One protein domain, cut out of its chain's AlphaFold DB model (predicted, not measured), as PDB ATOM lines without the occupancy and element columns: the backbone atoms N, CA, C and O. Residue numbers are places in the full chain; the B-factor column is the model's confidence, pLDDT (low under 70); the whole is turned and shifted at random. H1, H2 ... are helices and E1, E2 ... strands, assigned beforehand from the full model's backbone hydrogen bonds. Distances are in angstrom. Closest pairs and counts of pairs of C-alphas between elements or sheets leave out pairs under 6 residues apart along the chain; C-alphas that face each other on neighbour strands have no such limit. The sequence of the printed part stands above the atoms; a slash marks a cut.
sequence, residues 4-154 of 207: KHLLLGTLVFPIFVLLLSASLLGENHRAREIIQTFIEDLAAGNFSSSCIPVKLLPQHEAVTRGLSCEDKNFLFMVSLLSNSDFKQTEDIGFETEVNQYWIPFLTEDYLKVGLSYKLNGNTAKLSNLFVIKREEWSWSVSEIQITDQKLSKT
ATOM      1  N   LYS A   4     -38.301   5.089 -20.312       65.31
ATOM      2  CA  LYS A   4     -37.763   4.810 -18.970       65.31
ATOM      3  C   LYS A   4     -36.749   5.858 -18.489       65.31
ATOM      4  O   LYS A   4     -36.803   6.239 -17.330       65.31
ATOM      5  N   HIS A   5     -35.874   6.366 -19.361       63.69
ATOM      6  CA  HIS A   5     -34.914   7.418 -18.997       63.69
ATOM      7  C   HIS A   5     -35.584   8.786 -18.841       63.69
ATOM      8  O   HIS A   5     -35.157   9.573 -18.005       63.69
ATOM      9  N   LEU A   6     -36.660   9.045 -19.595       67.06
ATOM     10  CA  LEU A   6     -37.454  10.268 -19.452       67.06
ATOM     11  C   LEU A   6     -38.172  10.309 -18.091       67.06
ATOM     12  O   LEU A   6     -38.097  11.319 -17.406       67.06
ATOM     13  N   LEU A   7     -38.798   9.193 -17.688       63.12
ATOM     14  CA  LEU A   7     -39.486   9.033 -16.396       63.12
ATOM     15  C   LEU A   7     -38.530   9.037 -15.196       63.12
ATOM     16  O   LEU A   7     -38.850   9.600 -14.153       63.12
ATOM     17  N   LEU A   8     -37.355   8.417 -15.337       69.62
ATOM     18  CA  LEU A   8     -36.330   8.443 -14.295       69.62
ATOM     19  C   LEU A   8     -35.738   9.856 -14.150       69.62
ATOM     20  O   LEU A   8     -35.549  10.333 -13.037       69.62
ATOM     21  N   GLY A   9     -35.513  10.558 -15.266       70.00
ATOM     22  CA  GLY A   9     -35.017  11.934 -15.274       70.00
ATOM     23  C   GLY A   9     -35.980  12.938 -14.635       70.00
ATOM     24  O   GLY A   9     -35.540  13.767 -13.843       70.00
ATOM     25  N   THR A  10     -37.290  12.839 -14.901       77.25
ATOM     26  CA  THR A  10     -38.294  13.734 -14.292       77.25
ATOM     27  C   THR A  10     -38.451  13.549 -12.788       77.25
ATOM     28  O   THR A  10     -38.877  14.486 -12.121       77.25
ATOM     29  N   LEU A  11     -38.102  12.381 -12.242       78.81
ATOM     30  CA  LEU A  11     -38.216  12.104 -10.807       78.81
ATOM     31  C   LEU A  11     -36.903  12.374 -10.054       78.81
ATOM     32  O   LEU A  11     -36.928  12.879  -8.938       78.81
ATOM     33  N   VAL A  12     -35.750  12.111 -10.680       85.81
ATOM     34  CA  VAL A  12     -34.421  12.329 -10.077       85.81
ATOM     35  C   VAL A  12     -34.022  13.806 -10.071       85.81
ATOM     36  O   VAL A  12     -33.460  14.282  -9.088       85.81
ATOM     37  N   PHE A  13     -34.334  14.554 -11.132       87.25
ATOM     38  CA  PHE A  13     -33.986  15.973 -11.227       87.25
ATOM     39  C   PHE A  13     -34.542  16.842 -10.079       87.25
ATOM     40  O   PHE A  13     -33.751  17.555  -9.461       87.25
ATOM     41  N   PRO A  14     -35.842  16.792  -9.717       88.12
ATOM     42  CA  PRO A  14     -36.359  17.609  -8.616       88.12
ATOM     43  C   PRO A  14     -35.754  17.222  -7.262       88.12
ATOM     44  O   PRO A  14     -35.497  18.097  -6.442       88.12
ATOM     45  N   ILE A  15     -35.469  15.933  -7.040       89.69
ATOM     46  CA  ILE A  15     -34.795  15.462  -5.820       89.69
ATOM     47  C   ILE A  15     -33.384  16.046  -5.745       89.69
ATOM     48  O   ILE A  15     -32.980  16.552  -4.704       89.69
ATOM     49  N   PHE A  16     -32.649  16.027  -6.854       88.88
ATOM     50  CA  PHE A  16     -31.315  16.613  -6.922       88.88
ATOM     51  C   PHE A  16     -31.333  18.125  -6.644       88.88
ATOM     52  O   PHE A  16     -30.538  18.612  -5.843       88.88
ATOM     53  N   VAL A  17     -32.284  18.861  -7.229       88.38
ATOM     54  CA  VAL A  17     -32.461  20.303  -6.973       88.38
ATOM     55  C   VAL A  17     -32.804  20.581  -5.505       88.38
ATOM     56  O   VAL A  17     -32.274  21.529  -4.921       88.38
ATOM     57  N   LEU A  18     -33.641  19.743  -4.885       91.06
ATOM     58  CA  LEU A  18     -33.973  19.844  -3.462       91.06
ATOM     59  C   LEU A  18     -32.750  19.607  -2.571       91.06
ATOM     60  O   LEU A  18     -32.507  20.397  -1.661       91.06
ATOM     61  N   LEU A  19     -31.959  18.566  -2.848       90.62
ATOM     62  CA  LEU A  19     -30.742  18.260  -2.089       90.62
ATOM     63  C   LEU A  19     -29.707  19.385  -2.194       90.62
ATOM     64  O   LEU A  19     -29.139  19.782  -1.178       90.62
ATOM     65  N   LEU A  20     -29.503  19.943  -3.392       87.56
ATOM     66  CA  LEU A  20     -28.621  21.097  -3.577       87.56
ATOM     67  C   LEU A  20     -29.113  22.309  -2.785       87.56
ATOM     68  O   LEU A  20     -28.341  22.907  -2.043       87.56
ATOM     69  N   SER A  21     -30.402  22.637  -2.884       86.44
ATOM     70  CA  SER A  21     -30.995  23.759  -2.147       86.44
ATOM     71  C   SER A  21     -30.829  23.595  -0.631       86.44
ATOM     72  O   SER A  21     -30.425  24.534   0.051       86.44
ATOM     73  N   ALA A  22     -31.078  22.391  -0.107       87.56
ATOM     74  CA  ALA A  22     -30.902  22.083   1.309       87.56
ATOM     75  C   ALA A  22     -29.432  22.194   1.748       87.56
ATOM     76  O   ALA A  22     -29.150  22.762   2.801       87.56
ATOM     77  N   SER A  23     -28.490  21.718   0.926       87.31
ATOM     78  CA  SER A  23     -27.054  21.845   1.197       87.31
ATOM     79  C   SER A  23     -26.602  23.306   1.231       87.31
ATOM     80  O   SER A  23     -25.836  23.684   2.112       87.31
ATOM     81  N   LEU A  24     -27.086  24.138   0.302       86.88
ATOM     82  CA  LEU A  24     -26.765  25.568   0.268       86.88
ATOM     83  C   LEU A  24     -27.313  26.300   1.491       86.88
ATOM     84  O   LEU A  24     -26.608  27.115   2.087       86.88
ATOM     85  N   LEU A  25     -28.551  25.992   1.886       87.25
ATOM     86  CA  LEU A  25     -29.146  26.528   3.109       87.25
ATOM     87  C   LEU A  25     -28.342  26.114   4.346       87.25
ATOM     88  O   LEU A  25     -28.081  26.959   5.198       87.25
ATOM     89  N   GLY A  26     -27.901  24.854   4.414       86.81
ATOM     90  CA  GLY A  26     -27.065  24.345   5.503       86.81
ATOM     91  C   GLY A  26     -25.726  25.074   5.623       86.81
ATOM     92  O   GLY A  26     -25.363  25.514   6.710       86.81
ATOM     93  N   GLU A  27     -25.020  25.283   4.511       86.94
ATOM     94  CA  GLU A  27     -23.733  25.996   4.503       86.94
ATOM     95  C   GLU A  27     -23.873  27.461   4.941       86.94
ATOM     96  O   GLU A  27     -23.105  27.942   5.775       86.94
ATOM     97  N   ASN A  28     -24.891  28.164   4.438       87.00
ATOM     98  CA  ASN A  28     -25.162  29.548   4.836       87.00
ATOM     99  C   ASN A  28     -25.620  29.653   6.301       87.00
ATOM    100  O   ASN A  28     -25.277  30.614   6.992       87.00
ATOM    101  N   HIS A  29     -26.368  28.663   6.796       87.12
ATOM    102  CA  HIS A  29     -26.751  28.586   8.204       87.12
ATOM    103  C   HIS A  29     -25.531  28.383   9.109       87.12
ATOM    104  O   HIS A  29     -25.394  29.088  10.103       87.12
ATOM    105  N   ARG A  30     -24.605  27.498   8.725       87.25
ATOM    106  CA  ARG A  30     -23.367  27.244   9.473       87.25
ATOM    107  C   ARG A  30     -22.484  28.487   9.577       87.25
ATOM    108  O   ARG A  30     -21.942  28.772  10.639       87.25
ATOM    109  N   ALA A  31     -22.370  29.258   8.495       85.19
ATOM    110  CA  ALA A  31     -21.678  30.544   8.514       85.19
ATOM    111  C   ALA A  31     -22.285  31.500   9.564       85.19
ATOM    112  O   ALA A  31     -21.567  32.106  10.358       85.19
ATOM    113  N   ARG A  32     -23.618  31.587   9.621       85.88
ATOM    114  CA  ARG A  32     -24.336  32.387  10.624       85.88
ATOM    115  C   ARG A  32     -24.098  31.885  12.055       85.88
ATOM    116  O   ARG A  32     -23.862  32.693  12.949       85.88
ATOM    117  N   GLU A  33     -24.153  30.574  12.254       87.06
ATOM    118  CA  GLU A  33     -23.976  29.915  13.552       87.06
ATOM    119  C   GLU A  33     -22.601  30.205  14.167       87.06
ATOM    120  O   GLU A  33     -22.529  30.549  15.339       87.06
ATOM    121  N   ILE A  34     -21.528  30.201  13.369       88.56
ATOM    122  CA  ILE A  34     -20.171  30.520  13.854       88.56
ATOM    123  C   ILE A  34     -20.109  31.909  14.503       88.56
ATOM    124  O   ILE A  34     -19.470  32.088  15.539       88.56
ATOM    125  N   ILE A  35     -20.779  32.903  13.916       87.81
ATOM    126  CA  ILE A  35     -20.822  34.255  14.491       87.81
ATOM    127  C   ILE A  35     -21.711  34.288  15.724       87.81
ATOM    128  O   ILE A  35     -21.377  34.972  16.688       87.81
ATOM    129  N   GLN A  36     -22.833  33.570  15.693       86.38
ATOM    130  CA  GLN A  36     -23.722  33.473  16.842       86.38
ATOM    131  C   GLN A  36     -22.961  32.932  18.058       86.38
ATOM    132  O   GLN A  36     -22.945  33.595  19.091       86.38
ATOM    133  N   THR A  37     -22.244  31.817  17.902       85.38
ATOM    134  CA  THR A  37     -21.405  31.231  18.955       85.38
ATOM    135  C   THR A  37     -20.323  32.201  19.417       85.38
ATOM    136  O   THR A  37     -20.153  32.397  20.615       85.38
ATOM    137  N   PHE A  38     -19.636  32.882  18.492       84.50
ATOM    138  CA  PHE A  38     -18.630  33.884  18.854       84.50
ATOM    139  C   PHE A  38     -19.207  35.018  19.720       84.50
ATOM    140  O   PHE A  38     -18.599  35.414  20.713       84.50
ATOM    141  N   ILE A  39     -20.382  35.544  19.360       82.06
ATOM    142  CA  ILE A  39     -21.049  36.591  20.142       82.06
ATOM    143  C   ILE A  39     -21.513  36.056  21.497       82.06
ATOM    144  O   ILE A  39     -21.354  36.757  22.490       82.06
ATOM    145  N   GLU A  40     -22.057  34.841  21.553       81.25
ATOM    146  CA  GLU A  40     -22.499  34.195  22.793       81.25
ATOM    147  C   GLU A  40     -21.336  33.944  23.760       81.25
ATOM    148  O   GLU A  40     -21.450  34.270  24.942       81.25
ATOM    149  N   ASP A  41     -20.189  33.475  23.261       80.62
ATOM    150  CA  ASP A  41     -18.967  33.302  24.052       80.62
ATOM    151  C   ASP A  41     -18.504  34.638  24.642       80.62
ATOM    152  O   ASP A  41     -18.340  34.779  25.859       80.62
ATOM    153  N   LEU A  42     -18.364  35.662  23.797       77.12
ATOM    154  CA  LEU A  42     -17.962  36.989  24.257       77.12
ATOM    155  C   LEU A  42     -18.970  37.586  25.247       77.12
ATOM    156  O   LEU A  42     -18.588  38.245  26.218       77.12
ATOM    157  N   ALA A  43     -20.260  37.346  25.023       73.81
ATOM    158  CA  ALA A  43     -21.341  37.785  25.886       73.81
ATOM    159  C   ALA A  43     -21.326  37.064  27.248       73.81
ATOM    160  O   ALA A  43     -21.571  37.695  28.276       73.81
ATOM    161  N   ALA A  44     -20.947  35.787  27.302       76.31
ATOM    162  CA  ALA A  44     -20.699  35.063  28.552       76.31
ATOM    163  C   ALA A  44     -19.436  35.563  29.296       76.31
ATOM    164  O   ALA A  44     -19.164  35.182  30.442       76.31
ATOM    165  N   GLY A  45     -18.672  36.468  28.675       73.06
ATOM    166  CA  GLY A  45     -17.380  36.930  29.163       73.06
ATOM    167  C   GLY A  45     -16.286  35.886  28.966       73.06
ATOM    168  O   GLY A  45     -15.329  35.881  29.736       73.06
ATOM    169  N   ASN A  46     -16.462  34.998  27.985       78.06
ATOM    170  CA  ASN A  46     -15.436  34.090  27.520       78.06
ATOM    171  C   ASN A  46     -14.652  34.743  26.372       78.06
ATOM    172  O   ASN A  46     -15.112  34.827  25.237       78.06
ATOM    173  N   PHE A  47     -13.440  35.193  26.677       76.44
ATOM    174  CA  PHE A  47     -12.500  35.785  25.728       76.44
ATOM    175  C   PHE A  47     -11.447  34.775  25.237       76.44
ATOM    176  O   PHE A  47     -10.390  35.187  24.767       76.44
ATOM    177  N   SER A  48     -11.702  33.462  25.361       69.00
ATOM    178  CA  SER A  48     -10.732  32.419  24.990       69.00
ATOM    179  C   SER A  48     -10.684  32.141  23.491       69.00
ATOM    180  O   SER A  48      -9.879  31.325  23.047       69.00
ATOM    181  N   SER A  49     -11.602  32.729  22.727       68.81
ATOM    182  CA  SER A  49     -11.794  32.442  21.313       68.81
ATOM    183  C   SER A  49     -10.605  32.900  20.463       68.81
ATOM    184  O   SER A  49      -9.789  33.731  20.864       68.81
ATOM    185  N   SER A  50     -10.499  32.315  19.265       72.62
ATOM    186  CA  SER A  50      -9.467  32.683  18.292       72.62
ATOM    187  C   SER A  50      -9.539  34.176  17.993       72.62
ATOM    188  O   SER A  50     -10.622  34.704  17.741       72.62
ATOM    189  N   CYS A  51      -8.393  34.853  18.008       85.50
ATOM    190  CA  CYS A  51      -8.393  36.293  17.840       85.50
ATOM    191  C   CYS A  51      -8.809  36.719  16.426       85.50
ATOM    192  O   CYS A  51      -8.156  36.361  15.444       85.50
ATOM    193  N   ILE A  52      -9.868  37.531  16.322       90.31
ATOM    194  CA  ILE A  52     -10.392  38.002  15.037       90.31
ATOM    195  C   ILE A  52      -9.869  39.415  14.745       90.31
ATOM    196  O   ILE A  52     -10.068  40.325  15.552       90.31
ATOM    197  N   PRO A  53      -9.235  39.666  13.590       92.06
ATOM    198  CA  PRO A  53      -8.809  41.007  13.210       92.06
ATOM    199  C   PRO A  53      -9.971  42.013  13.219       92.06
ATOM    200  O   PRO A  53     -10.978  41.813  12.544       92.06
ATOM    201  N   VAL A  54      -9.817  43.127  13.940       93.62
ATOM    202  CA  VAL A  54     -10.801  44.224  13.972       93.62
ATOM    203  C   VAL A  54     -10.313  45.389  13.116       93.62
ATOM    204  O   VAL A  54      -9.232  45.936  13.357       93.62
ATOM    205  N   LYS A  55     -11.132  45.806  12.150       92.88
ATOM    206  CA  LYS A  55     -10.924  46.981  11.300       92.88
ATOM    207  C   LYS A  55     -11.981  48.038  11.593       92.88
ATOM    208  O   LYS A  55     -13.170  47.739  11.668       92.88
ATOM    209  N   LEU A  56     -11.544  49.284  11.737       90.38
ATOM    210  CA  LEU A  56     -12.422  50.445  11.899       90.38
ATOM    211  C   LEU A  56     -12.442  51.282  10.624       90.38
ATOM    212  O   LEU A  56     -11.622  51.099   9.727       90.38
ATOM    213  N   LEU A  57     -13.361  52.245  10.577       86.19
ATOM    214  CA  LEU A  57     -13.347  53.293   9.563       86.19
ATOM    215  C   LEU A  57     -11.976  54.007   9.519       86.19
ATOM    216  O   LEU A  57     -11.390  54.234  10.583       86.19
ATOM    217  N   PRO A  58     -11.493  54.437   8.336       83.62
ATOM    218  CA  PRO A  58     -10.148  55.003   8.166       83.62
ATOM    219  C   PRO A  58      -9.807  56.141   9.137       83.62
ATOM    220  O   PRO A  58      -8.704  56.207   9.676       83.62
ATOM    221  N   GLN A  59     -10.772  57.014   9.443       81.81
ATOM    222  CA  GLN A  59     -10.586  58.127  10.380       81.81
ATOM    223  C   GLN A  59     -10.349  57.694  11.840       81.81
ATOM    224  O   GLN A  59      -9.874  58.492  12.647       81.81
ATOM    225  N   HIS A  60     -10.672  56.447  12.189       82.06
ATOM    226  CA  HIS A  60     -10.483  55.861  13.519       82.06
ATOM    227  C   HIS A  60      -9.426  54.746  13.529       82.06
ATOM    228  O   HIS A  60      -9.097  54.221  14.587       82.06
ATOM    229  N   GLU A  61      -8.840  54.393  12.387       79.62
ATOM    230  CA  GLU A  61      -7.927  53.252  12.280       79.62
ATOM    231  C   GLU A  61      -6.624  53.464  13.070       79.62
ATOM    232  O   GLU A  61      -6.133  52.553  13.741       79.62
ATOM    233  N   ALA A  62      -6.117  54.703  13.103       82.06
ATOM    234  CA  ALA A  62      -4.933  55.079  13.881       82.06
ATOM    235  C   ALA A  62      -5.085  54.825  15.394       82.06
ATOM    236  O   ALA A  62      -4.084  54.641  16.084       82.06
ATOM    237  N   VAL A  63      -6.323  54.774  15.901       79.38
ATOM    238  CA  VAL A  63      -6.647  54.510  17.313       79.38
ATOM    239  C   VAL A  63      -6.271  53.082  17.718       79.38
ATOM    240  O   VAL A  63      -5.983  52.835  18.886       79.38
ATOM    241  N   THR A  64      -6.222  52.150  16.763       81.81
ATOM    242  CA  THR A  64      -5.897  50.739  17.021       81.81
ATOM    243  C   THR A  64      -4.405  50.432  17.083       81.81
ATOM    244  O   THR A  64      -4.028  49.289  17.353       81.81
ATOM    245  N   ARG A  65      -3.544  51.416  16.799       83.06
ATOM    246  CA  ARG A  65      -2.091  51.219  16.816       83.06
ATOM    247  C   ARG A  65      -1.620  50.886  18.228       83.06
ATOM    248  O   ARG A  65      -1.984  51.572  19.178       83.06
ATOM    249  N   GLY A  66      -0.784  49.856  18.335       83.69
ATOM    250  CA  GLY A  66      -0.207  49.403  19.603       83.69
ATOM    251  C   GLY A  66      -1.123  48.521  20.454       83.69
ATOM    252  O   GLY A  66      -0.658  48.012  21.464       83.69
ATOM    253  N   LEU A  67      -2.381  48.305  20.053       89.19
ATOM    254  CA  LEU A  67      -3.245  47.317  20.697       89.19
ATOM    255  C   LEU A  67      -2.965  45.920  20.148       89.19
ATOM    256  O   LEU A  67      -2.854  45.754  18.923       89.19
ATOM    257  N   SER A  68      -2.928  44.931  21.041       89.56
ATOM    258  CA  SER A  68      -2.942  43.520  20.653       89.56
ATOM    259  C   SER A  68      -4.250  43.167  19.938       89.56
ATOM    260  O   SER A  68      -5.207  43.951  19.902       89.56
ATOM    261  N   CYS A  69      -4.297  41.998  19.307       89.25
ATOM    262  CA  CYS A  69      -5.517  41.551  18.652       89.25
ATOM    263  C   CYS A  69      -6.620  41.307  19.705       89.25
ATOM    264  O   CYS A  69      -7.773  41.706  19.524       89.25
ATOM    265  N   GLU A  70      -6.241  40.728  20.837       88.81
ATOM    266  CA  GLU A  70      -7.084  40.382  21.974       88.81
ATOM    267  C   GLU A  70      -7.686  41.646  22.592       88.81
ATOM    268  O   GLU A  70      -8.895  41.703  22.820       88.81
ATOM    269  N   ASP A  71      -6.874  42.696  22.776       91.12
ATOM    270  CA  ASP A  71      -7.349  43.996  23.269       91.12
ATOM    271  C   ASP A  71      -8.418  44.571  22.334       91.12
ATOM    272  O   ASP A  71      -9.433  45.106  22.782       91.12
ATOM    273  N   LYS A  72      -8.224  44.450  21.013       92.62
ATOM    274  CA  LYS A  72      -9.207  44.929  20.030       92.62
ATOM    275  C   LYS A  72     -10.510  44.136  20.104       92.62
ATOM    276  O   LYS A  72     -11.571  44.745  20.005       92.62
ATOM    277  N   ASN A  73     -10.453  42.818  20.289       90.69
ATOM    278  CA  ASN A  73     -11.650  41.981  20.428       90.69
ATOM    279  C   ASN A  73     -12.409  42.314  21.717       90.69
ATOM    280  O   ASN A  73     -13.625  42.512  21.682       90.69
ATOM    281  N   PHE A  74     -11.693  42.476  22.831       91.00
ATOM    282  CA  PHE A  74     -12.287  42.900  24.096       91.00
ATOM    283  C   PHE A  74     -12.950  44.279  23.980       91.00
ATOM    284  O   PHE A  74     -14.115  44.446  24.345       91.00
ATOM    285  N   LEU A  75     -12.251  45.262  23.405       92.62
ATOM    286  CA  LEU A  75     -12.794  46.604  23.184       92.62
ATOM    287  C   LEU A  75     -14.002  46.592  22.249       92.62
ATOM    288  O   LEU A  75     -14.963  47.320  22.493       92.62
ATOM    289  N   PHE A  76     -13.986  45.765  21.203       91.62
ATOM    290  CA  PHE A  76     -15.147  45.557  20.344       91.62
ATOM    291  C   PHE A  76     -16.343  45.054  21.158       91.62
ATOM    292  O   PHE A  76     -17.419  45.654  21.074       91.62
ATOM    293  N   MET A  77     -16.145  44.040  22.006       88.50
ATOM    294  CA  MET A  77     -17.226  43.492  22.820       88.50
ATOM    295  C   MET A  77     -17.792  44.517  23.801       88.50
ATOM    296  O   MET A  77     -19.002  44.742  23.847       88.50
ATOM    297  N   VAL A  78     -16.923  45.191  24.554       89.75
ATOM    298  CA  VAL A  78     -17.339  46.244  25.488       89.75
ATOM    299  C   VAL A  78     -18.107  47.344  24.755       89.75
ATOM    300  O   VAL A  78     -19.115  47.841  25.254       89.75
ATOM    301  N   SER A  79     -17.685  47.693  23.540       89.88
ATOM    302  CA  SER A  79     -18.371  48.703  22.732       89.88
ATOM    303  C   SER A  79     -19.762  48.261  22.304       89.88
ATOM    304  O   SER A  79     -20.699  49.060  22.348       89.88
ATOM    305  N   LEU A  80     -19.918  46.994  21.931       86.44
ATOM    306  CA  LEU A  80     -21.207  46.414  21.583       86.44
ATOM    307  C   LEU A  80     -22.170  46.434  22.784       86.44
ATOM    308  O   LEU A  80     -23.304  46.900  22.649       86.44
ATOM    309  N   LEU A  81     -21.688  46.034  23.968       81.94
ATOM    310  CA  LEU A  81     -22.467  45.974  25.214       81.94
ATOM    311  C   LEU A  81     -22.732  47.331  25.860       81.94
ATOM    312  O   LEU A  81     -23.708  47.498  26.581       81.94
ATOM    313  N   SER A  82     -21.899  48.334  25.610       78.06
ATOM    314  CA  SER A  82     -22.094  49.651  26.225       78.06
ATOM    315  C   SER A  82     -23.418  50.313  25.853       78.06
ATOM    316  O   SER A  82     -23.921  51.150  26.596       78.06
ATOM    317  N   ASN A  83     -24.007  49.934  24.715       64.00
ATOM    318  CA  ASN A  83     -25.296  50.472  24.312       64.00
ATOM    319  C   ASN A  83     -26.439  50.008  25.234       64.00
ATOM    320  O   ASN A  83     -27.470  50.671  25.243       64.00
ATOM    321  N   SER A  84     -26.287  48.914  25.992       59.47
ATOM    322  CA  SER A  84     -27.331  48.290  26.830       59.47
ATOM    323  C   SER A  84     -27.182  48.531  28.325       59.47
ATOM    324  O   SER A  84     -27.729  47.770  29.124       59.47
ATOM    325  N   ASP A  85     -26.455  49.582  28.706       56.69
ATOM    326  CA  ASP A  85     -26.111  49.891  30.098       56.69
ATOM    327  C   ASP A  85     -25.349  48.751  30.801       56.69
ATOM    328  O   ASP A  85     -25.359  48.660  32.027       56.69
ATOM    329  N   PHE A  86     -24.693  47.865  30.036       56.53
ATOM    330  CA  PHE A  86     -24.033  46.665  30.562       56.53
ATOM    331  C   PHE A  86     -24.959  45.797  31.435       56.53
ATOM    332  O   PHE A  86     -24.524  45.224  32.440       56.53
ATOM    333  N   LYS A  87     -26.246  45.700  31.071       54.00
ATOM    334  CA  LYS A  87     -27.142  44.677  31.632       54.00
ATOM    335  C   LYS A  87     -26.565  43.282  31.382       54.00
ATOM    336  O   LYS A  87     -25.749  43.106  30.473       54.00
ATOM    337  N   GLN A  88     -26.964  42.311  32.209       50.47
ATOM    338  CA  GLN A  88     -26.539  40.925  32.013       50.47
ATOM    339  C   GLN A  88     -26.840  40.529  30.570       50.47
ATOM    340  O   GLN A  88     -27.886  40.862  30.021       50.47
ATOM    341  N   THR A  89     -25.877  39.893  29.925       48.81
ATOM    342  CA  THR A  89     -25.915  39.607  28.493       48.81
ATOM    343  C   THR A  89     -27.055  38.681  28.088       48.81
ATOM    344  O   THR A  89     -27.513  38.756  26.953       48.81
ATOM    345  N   GLU A  90     -27.585  37.914  29.039       50.44
ATOM    346  CA  GLU A  90     -28.815  37.127  28.912       50.44
ATOM    347  C   GLU A  90     -30.049  37.987  28.555       50.44
ATOM    348  O   GLU A  90     -30.975  37.495  27.915       50.44
ATOM    349  N   ASP A  91     -30.041  39.288  28.878       52.56
ATOM    350  CA  ASP A  91     -31.122  40.228  28.551       52.56
ATOM    351  C   ASP A  91     -30.984  40.852  27.145       52.56
ATOM    352  O   ASP A  91     -31.893  41.543  26.669       52.56
ATOM    353  N   ILE A  92     -29.845  40.647  26.469       60.97
ATOM    354  CA  ILE A  92     -29.537  41.235  25.159       60.97
ATOM    355  C   ILE A  92     -29.574  40.123  24.114       60.97
ATOM    356  O   ILE A  92     -28.570  39.487  23.808       60.97
ATOM    357  N   GLY A  93     -30.753  39.894  23.536       63.97
ATOM    358  CA  GLY A  93     -30.889  38.977  22.407       63.97
ATOM    359  C   GLY A  93     -30.115  39.496  21.193       63.97
ATOM    360  O   GLY A  93     -30.480  40.536  20.634       63.97
ATOM    361  N   PHE A  94     -29.067  38.775  20.802       73.06
ATOM    362  CA  PHE A  94     -28.331  38.978  19.559       73.06
ATOM    363  C   PHE A  94     -28.845  38.016  18.491       73.06
ATOM    364  O   PHE A  94     -28.915  36.808  18.709       73.06
ATOM    365  N   GLU A  95     -29.178  38.556  17.325       80.12
ATOM    366  CA  GLU A  95     -29.570  37.794  16.147       80.12
ATOM    367  C   GLU A  95     -28.636  38.129  14.989       80.12
ATOM    368  O   GLU A  95     -28.437  39.290  14.626       80.12
ATOM    369  N   THR A  96     -28.060  37.103  14.382       81.00
ATOM    370  CA  THR A  96     -27.172  37.232  13.227       81.00
ATOM    371  C   THR A  96     -27.956  37.126  11.919       81.00
ATOM    372  O   THR A  96     -28.864  36.299  11.761       81.00
ATOM    373  N   GLU A  97     -27.605  37.967  10.948       81.56
ATOM    374  CA  GLU A  97     -28.264  38.016   9.642       81.56
ATOM    375  C   GLU A  97     -27.228  38.008   8.522       81.56
ATOM    376  O   GLU A  97     -26.350  38.868   8.453       81.56
ATOM    377  N   VAL A  98     -27.326  37.023   7.632       79.00
ATOM    378  CA  VAL A  98     -26.459  36.930   6.457       79.00
ATOM    379  C   VAL A  98     -26.922  37.966   5.435       79.00
ATOM    380  O   VAL A  98     -28.058  37.914   4.971       79.00
ATOM    381  N   ASN A  99     -26.048  38.902   5.067       77.69
ATOM    382  CA  ASN A  99     -26.419  39.987   4.153       77.69
ATOM    383  C   ASN A  99     -26.418  39.550   2.683       77.69
ATOM    384  O   ASN A  99     -27.043  40.201   1.846       77.69
ATOM    385  N   GLN A 100     -25.689  38.480   2.356       78.31
ATOM    386  CA  GLN A 100     -25.564  37.911   1.013       78.31
ATOM    387  C   GLN A 100     -25.382  36.399   1.139       78.31
ATOM    388  O   GLN A 100     -24.556  35.973   1.935       78.31
ATOM    389  N   TYR A 101     -26.132  35.598   0.381       81.00
ATOM    390  CA  TYR A 101     -25.990  34.140   0.405       81.00
ATOM    391  C   TYR A 101     -24.810  33.692  -0.451       81.00
ATOM    392  O   TYR A 101     -24.628  34.185  -1.563       81.00
ATOM    393  N   TRP A 102     -24.063  32.709   0.039       86.69
ATOM    394  CA  TRP A 102     -23.048  32.019  -0.735       86.69
ATOM    395  C   TRP A 102     -23.711  31.014  -1.670       86.69
ATOM    396  O   TRP A 102     -24.534  30.194  -1.241       86.69
ATOM    397  N   ILE A 103     -23.321  31.074  -2.940       83.69
ATOM    398  CA  ILE A 103     -23.676  30.109  -3.968       83.69
ATOM    399  C   ILE A 103     -22.376  29.661  -4.655       83.69
ATOM    400  O   ILE A 103     -21.690  30.500  -5.251       83.69
ATOM    401  N   PRO A 104     -22.041  28.355  -4.623       79.38
ATOM    402  CA  PRO A 104     -20.826  27.824  -5.218       79.38
ATOM    403  C   PRO A 104     -20.668  28.293  -6.663       79.38
ATOM    404  O   PRO A 104     -21.625  28.257  -7.441       79.38
ATOM    405  N   PHE A 105     -19.452  28.715  -7.013       81.44
ATOM    406  CA  PHE A 105     -19.046  29.188  -8.346       81.44
ATOM    407  C   PHE A 105     -19.701  30.492  -8.837       81.44
ATOM    408  O   PHE A 105     -19.259  31.026  -9.852       81.44
ATOM    409  N   LEU A 106     -20.737  31.006  -8.163       82.25
ATOM    410  CA  LEU A 106     -21.429  32.242  -8.552       82.25
ATOM    411  C   LEU A 106     -21.069  33.426  -7.659       82.25
ATOM    412  O   LEU A 106     -21.069  34.564  -8.125       82.25
ATOM    413  N   THR A 107     -20.794  33.170  -6.384       83.75
ATOM    414  CA  THR A 107     -20.384  34.193  -5.422       83.75
ATOM    415  C   THR A 107     -18.955  33.962  -4.979       83.75
ATOM    416  O   THR A 107     -18.441  32.848  -5.062       83.75
ATOM    417  N   GLU A 108     -18.329  35.013  -4.464       85.00
ATOM    418  CA  GLU A 108     -17.030  34.882  -3.821       85.00
ATOM    419  C   GLU A 108     -17.112  33.994  -2.574       85.00
ATOM    420  O   GLU A 108     -18.161  33.874  -1.938       85.00
ATOM    421  N   ASP A 109     -15.979  33.398  -2.206       87.50
ATOM    422  CA  ASP A 109     -15.827  32.532  -1.033       87.50
ATOM    423  C   ASP A 109     -15.708  33.339   0.273       87.50
ATOM    424  O   ASP A 109     -14.924  33.040   1.177       87.50
ATOM    425  N   TYR A 110     -16.515  34.392   0.374       88.12
ATOM    426  CA  TYR A 110     -16.708  35.154   1.591       88.12
ATOM    427  C   TYR A 110     -18.163  35.594   1.736       88.12
ATOM    428  O   TYR A 110     -18.886  35.804   0.764       88.12
ATOM    429  N   LEU A 111     -18.578  35.786   2.984       89.56
ATOM    430  CA  LEU A 111     -19.892  36.286   3.352       89.56
ATOM    431  C   LEU A 111     -19.752  37.465   4.292       89.56
ATOM    432  O   LEU A 111     -18.871  37.499   5.151       89.56
ATOM    433  N   LYS A 112     -20.657  38.428   4.146       90.12
ATOM    434  CA  LYS A 112     -20.816  39.507   5.117       90.12
ATOM    435  C   LYS A 112     -22.036  39.229   5.967       90.12
ATOM    436  O   LYS A 112     -23.128  39.006   5.442       90.12
ATOM    437  N   VAL A 113     -21.851  39.267   7.275       89.38
ATOM    438  CA  VAL A 113     -22.912  39.002   8.242       89.38
ATOM    439  C   VAL A 113     -23.088  40.223   9.126       89.38
ATOM    440  O   VAL A 113     -22.127  40.835   9.594       89.38
ATOM    441  N   GLY A 114     -24.342  40.621   9.284       89.38
ATOM    442  CA  GLY A 114     -24.762  41.656  10.204       89.38
ATOM    443  C   GLY A 114     -25.202  41.092  11.548       89.38
ATOM    444  O   GLY A 114     -25.439  39.895  11.712       89.38
ATOM    445  N   LEU A 115     -25.341  42.001  12.501       89.00
ATOM    446  CA  LEU A 115     -25.806  41.727  13.848       89.00
ATOM    447  C   LEU A 115     -26.996  42.626  14.160       89.00
ATOM    448  O   LEU A 115     -26.907  43.845  14.031       89.00
ATOM    449  N   SER A 116     -28.092  42.033  14.599       85.19
ATOM    450  CA  SER A 116     -29.255  42.727  15.135       85.19
ATOM    451  C   SER A 116     -29.328  42.476  16.634       85.19
ATOM    452  O   SER A 116     -29.081  41.364  17.092       85.19
ATOM    453  N   TYR A 117     -29.648  43.500  17.413       80.00
ATOM    454  CA  TYR A 117     -29.800  43.367  18.859       80.00
ATOM    455  C   TYR A 117     -30.898  44.279  19.384       80.00
ATOM    456  O   TYR A 117     -31.164  45.352  18.835       80.00
ATOM    457  N   LYS A 118     -31.558  43.848  20.460       74.25
ATOM    458  CA  LYS A 118     -32.614  44.633  21.105       74.25
ATOM    459  C   LYS A 118     -32.038  45.505  22.209       74.25
ATOM    460  O   LYS A 118     -31.307  45.049  23.079       74.25
ATOM    461  N   LEU A 119     -32.418  46.774  22.175       68.25
ATOM    462  CA  LEU A 119     -31.971  47.805  23.088       68.25
ATOM    463  C   LEU A 119     -33.161  48.630  23.571       68.25
ATOM    464  O   LEU A 119     -33.741  49.388  22.794       68.25
ATOM    465  N   ASN A 120     -33.530  48.503  24.848       66.94
ATOM    466  CA  ASN A 120     -34.627  49.276  25.448       66.94
ATOM    467  C   ASN A 120     -35.927  49.234  24.608       66.94
ATOM    468  O   ASN A 120     -36.594  50.248  24.421       66.94
ATOM    469  N   GLY A 121     -36.255  48.061  24.054       68.44
ATOM    470  CA  GLY A 121     -37.428  47.846  23.196       68.44
ATOM    471  C   GLY A 121     -37.232  48.172  21.709       68.44
ATOM    472  O   GLY A 121     -38.058  47.765  20.898       68.44
ATOM    473  N   ASN A 122     -36.130  48.822  21.324       72.19
ATOM    474  CA  ASN A 122     -35.802  49.128  19.931       72.19
ATOM    475  C   ASN A 122     -34.810  48.113  19.359       72.19
ATOM    476  O   ASN A 122     -33.837  47.753  20.012       72.19
ATOM    477  N   THR A 123     -35.021  47.675  18.120       80.38
ATOM    478  CA  THR A 123     -34.053  46.811  17.429       80.38
ATOM    479  C   THR A 123     -33.010  47.679  16.734       80.38
ATOM    480  O   THR A 123     -33.350  48.491  15.875       80.38
ATOM    481  N   ALA A 124     -31.747  47.521  17.114       82.31
ATOM    482  CA  ALA A 124     -30.605  48.095  16.419       82.31
ATOM    483  C   ALA A 124     -30.013  47.049  15.469       82.31
ATOM    484  O   ALA A 124     -29.964  45.867  15.804       82.31
ATOM    485  N   LYS A 125     -29.560  47.483  14.289       86.88
ATOM    486  CA  LYS A 125     -28.965  46.612  13.270       86.88
ATOM    487  C   LYS A 125     -27.617  47.164  12.819       86.88
ATOM    488  O   LYS A 125     -27.507  48.334  12.463       86.88
ATOM    489  N   LEU A 126     -26.612  46.299  12.813       88.75
ATOM    490  CA  LEU A 126     -25.255  46.542  12.342       88.75
ATOM    491  C   LEU A 126     -25.025  45.681  11.105       88.75
ATOM    492  O   LEU A 126     -24.833  44.473  11.196       88.75
ATOM    493  N   SER A 127     -25.069  46.296   9.930       88.69
ATOM    494  CA  SER A 127     -24.864  45.588   8.665       88.69
ATOM    495  C   SER A 127     -23.377  45.377   8.380       88.69
ATOM    496  O   SER A 127     -22.580  46.280   8.612       88.69
ATOM    497  N   ASN A 128     -23.027  44.236   7.774       89.12
ATOM    498  CA  ASN A 128     -21.681  43.925   7.276       89.12
ATOM    499  C   ASN A 128     -20.597  43.964   8.364       89.12
ATOM    500  O   ASN A 128     -19.459  44.322   8.082       89.12
ATOM    501  N   LEU A 129     -20.967  43.614   9.597       92.56
ATOM    502  CA  LEU A 129     -20.086  43.707  10.754       92.56
ATOM    503  C   LEU A 129     -19.000  42.633  10.743       92.56
ATOM    504  O   LEU A 129     -17.880  42.890  11.164       92.56
ATOM    505  N   PHE A 130     -19.322  41.441  10.256       92.69
ATOM    506  CA  PHE A 130     -18.396  40.321  10.189       92.69
ATOM    507  C   PHE A 130     -18.159  39.927   8.742       92.69
ATOM    508  O   PHE A 130     -19.098  39.871   7.944       92.69
ATOM    509  N   VAL A 131     -16.911  39.605   8.422       92.31
ATOM    510  CA  VAL A 131     -16.539  38.938   7.178       92.31
ATOM    511  C   VAL A 131     -16.154  37.513   7.523       92.31
ATOM    512  O   VAL A 131     -15.180  37.274   8.236       92.31
ATOM    513  N   ILE A 132     -16.914  36.569   6.998       91.19
ATOM    514  CA  ILE A 132     -16.608  35.146   7.070       91.19
ATOM    515  C   ILE A 132     -15.959  34.764   5.753       91.19
ATOM    516  O   ILE A 132     -16.448  35.165   4.699       91.19
ATOM    517  N   LYS A 133     -14.882  33.988   5.795       91.19
ATOM    518  CA  LYS A 133     -14.289  33.398   4.599       91.19
ATOM    519  C   LYS A 133     -14.407  31.892   4.645       91.19
ATOM    520  O   LYS A 133     -14.455  31.293   5.717       91.19
ATOM    521  N   ARG A 134     -14.476  31.299   3.462       86.81
ATOM    522  CA  ARG A 134     -14.315  29.867   3.301       86.81
ATOM    523  C   ARG A 134     -12.831  29.594   3.113       86.81
ATOM    524  O   ARG A 134     -12.233  30.039   2.138       86.81
ATOM    525  N   GLU A 135     -12.252  28.867   4.051       83.12
ATOM    526  CA  GLU A 135     -10.899  28.344   3.932       83.12
ATOM    527  C   GLU A 135     -11.013  26.828   3.812       83.12
ATOM    528  O   GLU A 135     -11.583  26.158   4.676       83.12
ATOM    529  N   GLU A 136     -10.547  26.313   2.671       81.00
ATOM    530  CA  GLU A 136     -10.703  24.920   2.249       81.00
ATOM    531  C   GLU A 136     -12.179  24.474   2.230       81.00
ATOM    532  O   GLU A 136     -12.905  24.682   1.254       81.00
ATOM    533  N   TRP A 137     -12.641  23.877   3.329       78.75
ATOM    534  CA  TRP A 137     -13.962  23.268   3.476       78.75
ATOM    535  C   TRP A 137     -14.736  23.788   4.687       78.75
ATOM    536  O   TRP A 137     -15.805  23.261   4.999       78.75
ATOM    537  N   SER A 138     -14.217  24.809   5.371       84.56
ATOM    538  CA  SER A 138     -14.842  25.384   6.558       84.56
ATOM    539  C   SER A 138     -14.990  26.892   6.458       84.56
ATOM    540  O   SER A 138     -14.159  27.589   5.882       84.56
ATOM    541  N   TRP A 139     -16.065  27.384   7.058       89.00
ATOM    542  CA  TRP A 139     -16.257  28.800   7.310       89.00
ATOM    543  C   TRP A 139     -15.459  29.206   8.549       89.00
ATOM    544  O   TRP A 139     -15.504  28.514   9.565       89.00
ATOM    545  N   SER A 140     -14.758  30.331   8.473       89.06
ATOM    546  CA  SER A 140     -14.069  30.955   9.601       89.06
ATOM    547  C   SER A 140     -14.310  32.462   9.577       89.06
ATOM    548  O   SER A 140     -14.486  33.072   8.516       89.06
ATOM    549  N   VAL A 141     -14.369  33.091  10.751       90.12
ATOM    550  CA  VAL A 141     -14.493  34.550  10.809       90.12
ATOM    551  C   VAL A 141     -13.135  35.154  10.474       90.12
ATOM    552  O   VAL A 141     -12.181  35.019  11.233       90.12
ATOM    553  N   SER A 142     -13.047  35.821   9.326       91.81
ATOM    554  CA  SER A 142     -11.802  36.415   8.843       91.81
ATOM    555  C   SER A 142     -11.531  37.774   9.474       91.81
ATOM    556  O   SER A 142     -10.368  38.109   9.685       91.81
ATOM    557  N   GLU A 143     -12.568  38.584   9.707       93.25
ATOM    558  CA  GLU A 143     -12.426  39.913  10.310       93.25
ATOM    559  C   GLU A 143     -13.757  40.494  10.805       93.25
ATOM    560  O   GLU A 143     -14.840  40.147  10.326       93.25
ATOM    561  N   ILE A 144     -13.648  41.448  11.727       93.81
ATOM    562  CA  ILE A 144     -14.718  42.337  12.178       93.81
ATOM    563  C   ILE A 144     -14.516  43.700  11.505       93.81
ATOM    564  O   ILE A 144     -13.495  44.357  11.711       93.81
ATOM    565  N   GLN A 145     -15.489  44.145  10.713       94.25
ATOM    566  CA  GLN A 145     -15.514  45.443  10.038       94.25
ATOM    567  C   GLN A 145     -16.482  46.403  10.740       94.25
ATOM    568  O   GLN A 145     -17.691  46.400  10.506       94.25
ATOM    569  N   ILE A 146     -15.952  47.294  11.575       92.69
ATOM    570  CA  ILE A 146     -16.740  48.331  12.246       92.69
ATOM    571  C   ILE A 146     -16.904  49.527  11.304       92.69
ATOM    572  O   ILE A 146     -16.134  50.490  11.348       92.69
ATOM    573  N   THR A 147     -17.924  49.471  10.447       91.19
ATOM    574  CA  THR A 147     -18.296  50.581   9.550       91.19
ATOM    575  C   THR A 147     -19.350  51.515  10.143       91.19
ATOM    576  O   THR A 147     -19.546  52.618   9.637       91.19
ATOM    577  N   ASP A 148     -20.044  51.092  11.202       90.75
ATOM    578  CA  ASP A 148     -21.008  51.938  11.902       90.75
ATOM    579  C   ASP A 148     -20.291  53.051  12.685       90.75
ATOM    580  O   ASP A 148     -19.390  52.801  13.493       90.75
ATOM    581  N   GLN A 149     -20.698  54.302  12.455       89.75
ATOM    582  CA  GLN A 149     -20.041  55.456  13.067       89.75
ATOM    583  C   GLN A 149     -20.227  55.503  14.583       89.75
ATOM    584  O   GLN A 149     -19.325  55.954  15.290       89.75
ATOM    585  N   LYS A 150     -21.389  55.076  15.091       89.19
ATOM    586  CA  LYS A 150     -21.672  55.109  16.526       89.19
ATOM    587  C   LYS A 150     -20.787  54.090  17.237       89.19
ATOM    588  O   LYS A 150     -20.069  54.465  18.158       89.19
ATOM    589  N   LEU A 151     -20.757  52.853  16.752       90.19
ATOM    590  CA  LEU A 151     -19.919  51.789  17.291       90.19
ATOM    591  C   LEU A 151     -18.427  52.130  17.197       90.19
ATOM    592  O   LEU A 151     -17.693  51.928  18.161       90.19
ATOM    593  N   SER A 152     -17.975  52.718  16.085       92.19
ATOM    594  CA  SER A 152     -16.577  53.141  15.921       92.19
ATOM    595  C   SER A 152     -16.162  54.239  16.915       92.19
ATOM    596  O   SER A 152     -15.060  54.196  17.479       92.19
ATOM    597  N   LYS A 153     -17.056  55.198  17.201       91.00
ATOM    598  CA  LYS A 153     -16.840  56.215  18.245       91.00
ATOM    599  C   LYS A 153     -16.804  55.598  19.637       91.00
ATOM    600  O   LYS A 153     -15.913  55.929  20.413       91.00
ATOM    601  N   THR A 154     -17.729  54.690  19.935       91.25
ATOM    602  CA  THR A 154     -17.774  53.965  21.208       91.25
ATOM    603  C   THR A 154     -16.497  53.155  21.439       91.25
ATOM    604  O   THR A 154     -15.897  53.252  22.505       91.25
TER     605      THR A 154
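What this domain is: This is residues 4 to 154 of the 207 residues of an uncharacterized protein of Alteromonas sediminis (UniProt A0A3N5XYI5). A strongly twisted sheet of five strands curls round the later part of one very long helix, H1, whose residues 4 to 20 stick out as a free arm. H2, H3 and H4 gather near E1, at the end of the body away from that arm. The printed part has 151 residues, with four named helices and five named strands in the order H1 E1 H2 H3 E2 E3 E4 E5 H4, class mixed. The sheet, E1 E5 E4 E3 E2, is mixed; the whole is loose, radius of gyration of the C-alphas 19.0 A, spanning 68 by 34 by 27 A.

Where its parts are: Find E4, residues 122 to 135, 36.2 A long, from C-alpha 122 at (-35.802, 49.128, 19.931). Look next for E3, 110 to 119, 29.2 A; E5, 138 to 146, 23.7 A; E2, 94 to 98; and E1, 54 to 56. H1, residues 4 to 43, runs 58.0 A from C-alpha 4 at (-37.763, 4.810, -18.970), with a kink of 25 degrees near residue 11. H2 is 58 to 64, H3 69 to 82 and H4 149 to 154.

How they stand to each other: E2 to E5 form a meander, each strand the antiparallel neighbour of the one before, in three hairpins: look within hydrogen-bond range at N 97 and O 114, 3.0 A, N 126 and O 115, 2.8 A, and N 140 and O 133, 2.9 A. E1 is parallel to E5, with N 55 and O 144 at 2.8 A. H1 and H3 are on one face, making two layers; the closest C-alphas of H1 and E5, Ala 31 and Trp 139, are 5.8 A apart. H2 and H4 only graze the sheet. H3 touches H4 with residues 79 to 82 alone, C-alphas 79 and 154 closest at 5.5 A, about perpendicular at 77 degrees. In H3 and H4 every O i to N i+4 pair is within hydrogen-bond range; H1 has 33 of 36, and H2 0 of 3 but 3 of 4 O i to N i+3 pairs.

The domain as a whole: C-alphas 4 and 66, the farthest apart, are 69.9 A apart. The printed part has no cut; H3 to E2 and E2 to E3 are long links. Look for pLDDT under 70 at residues 4 to 8, 48 to 49, 83 to 93 and 119 to 121.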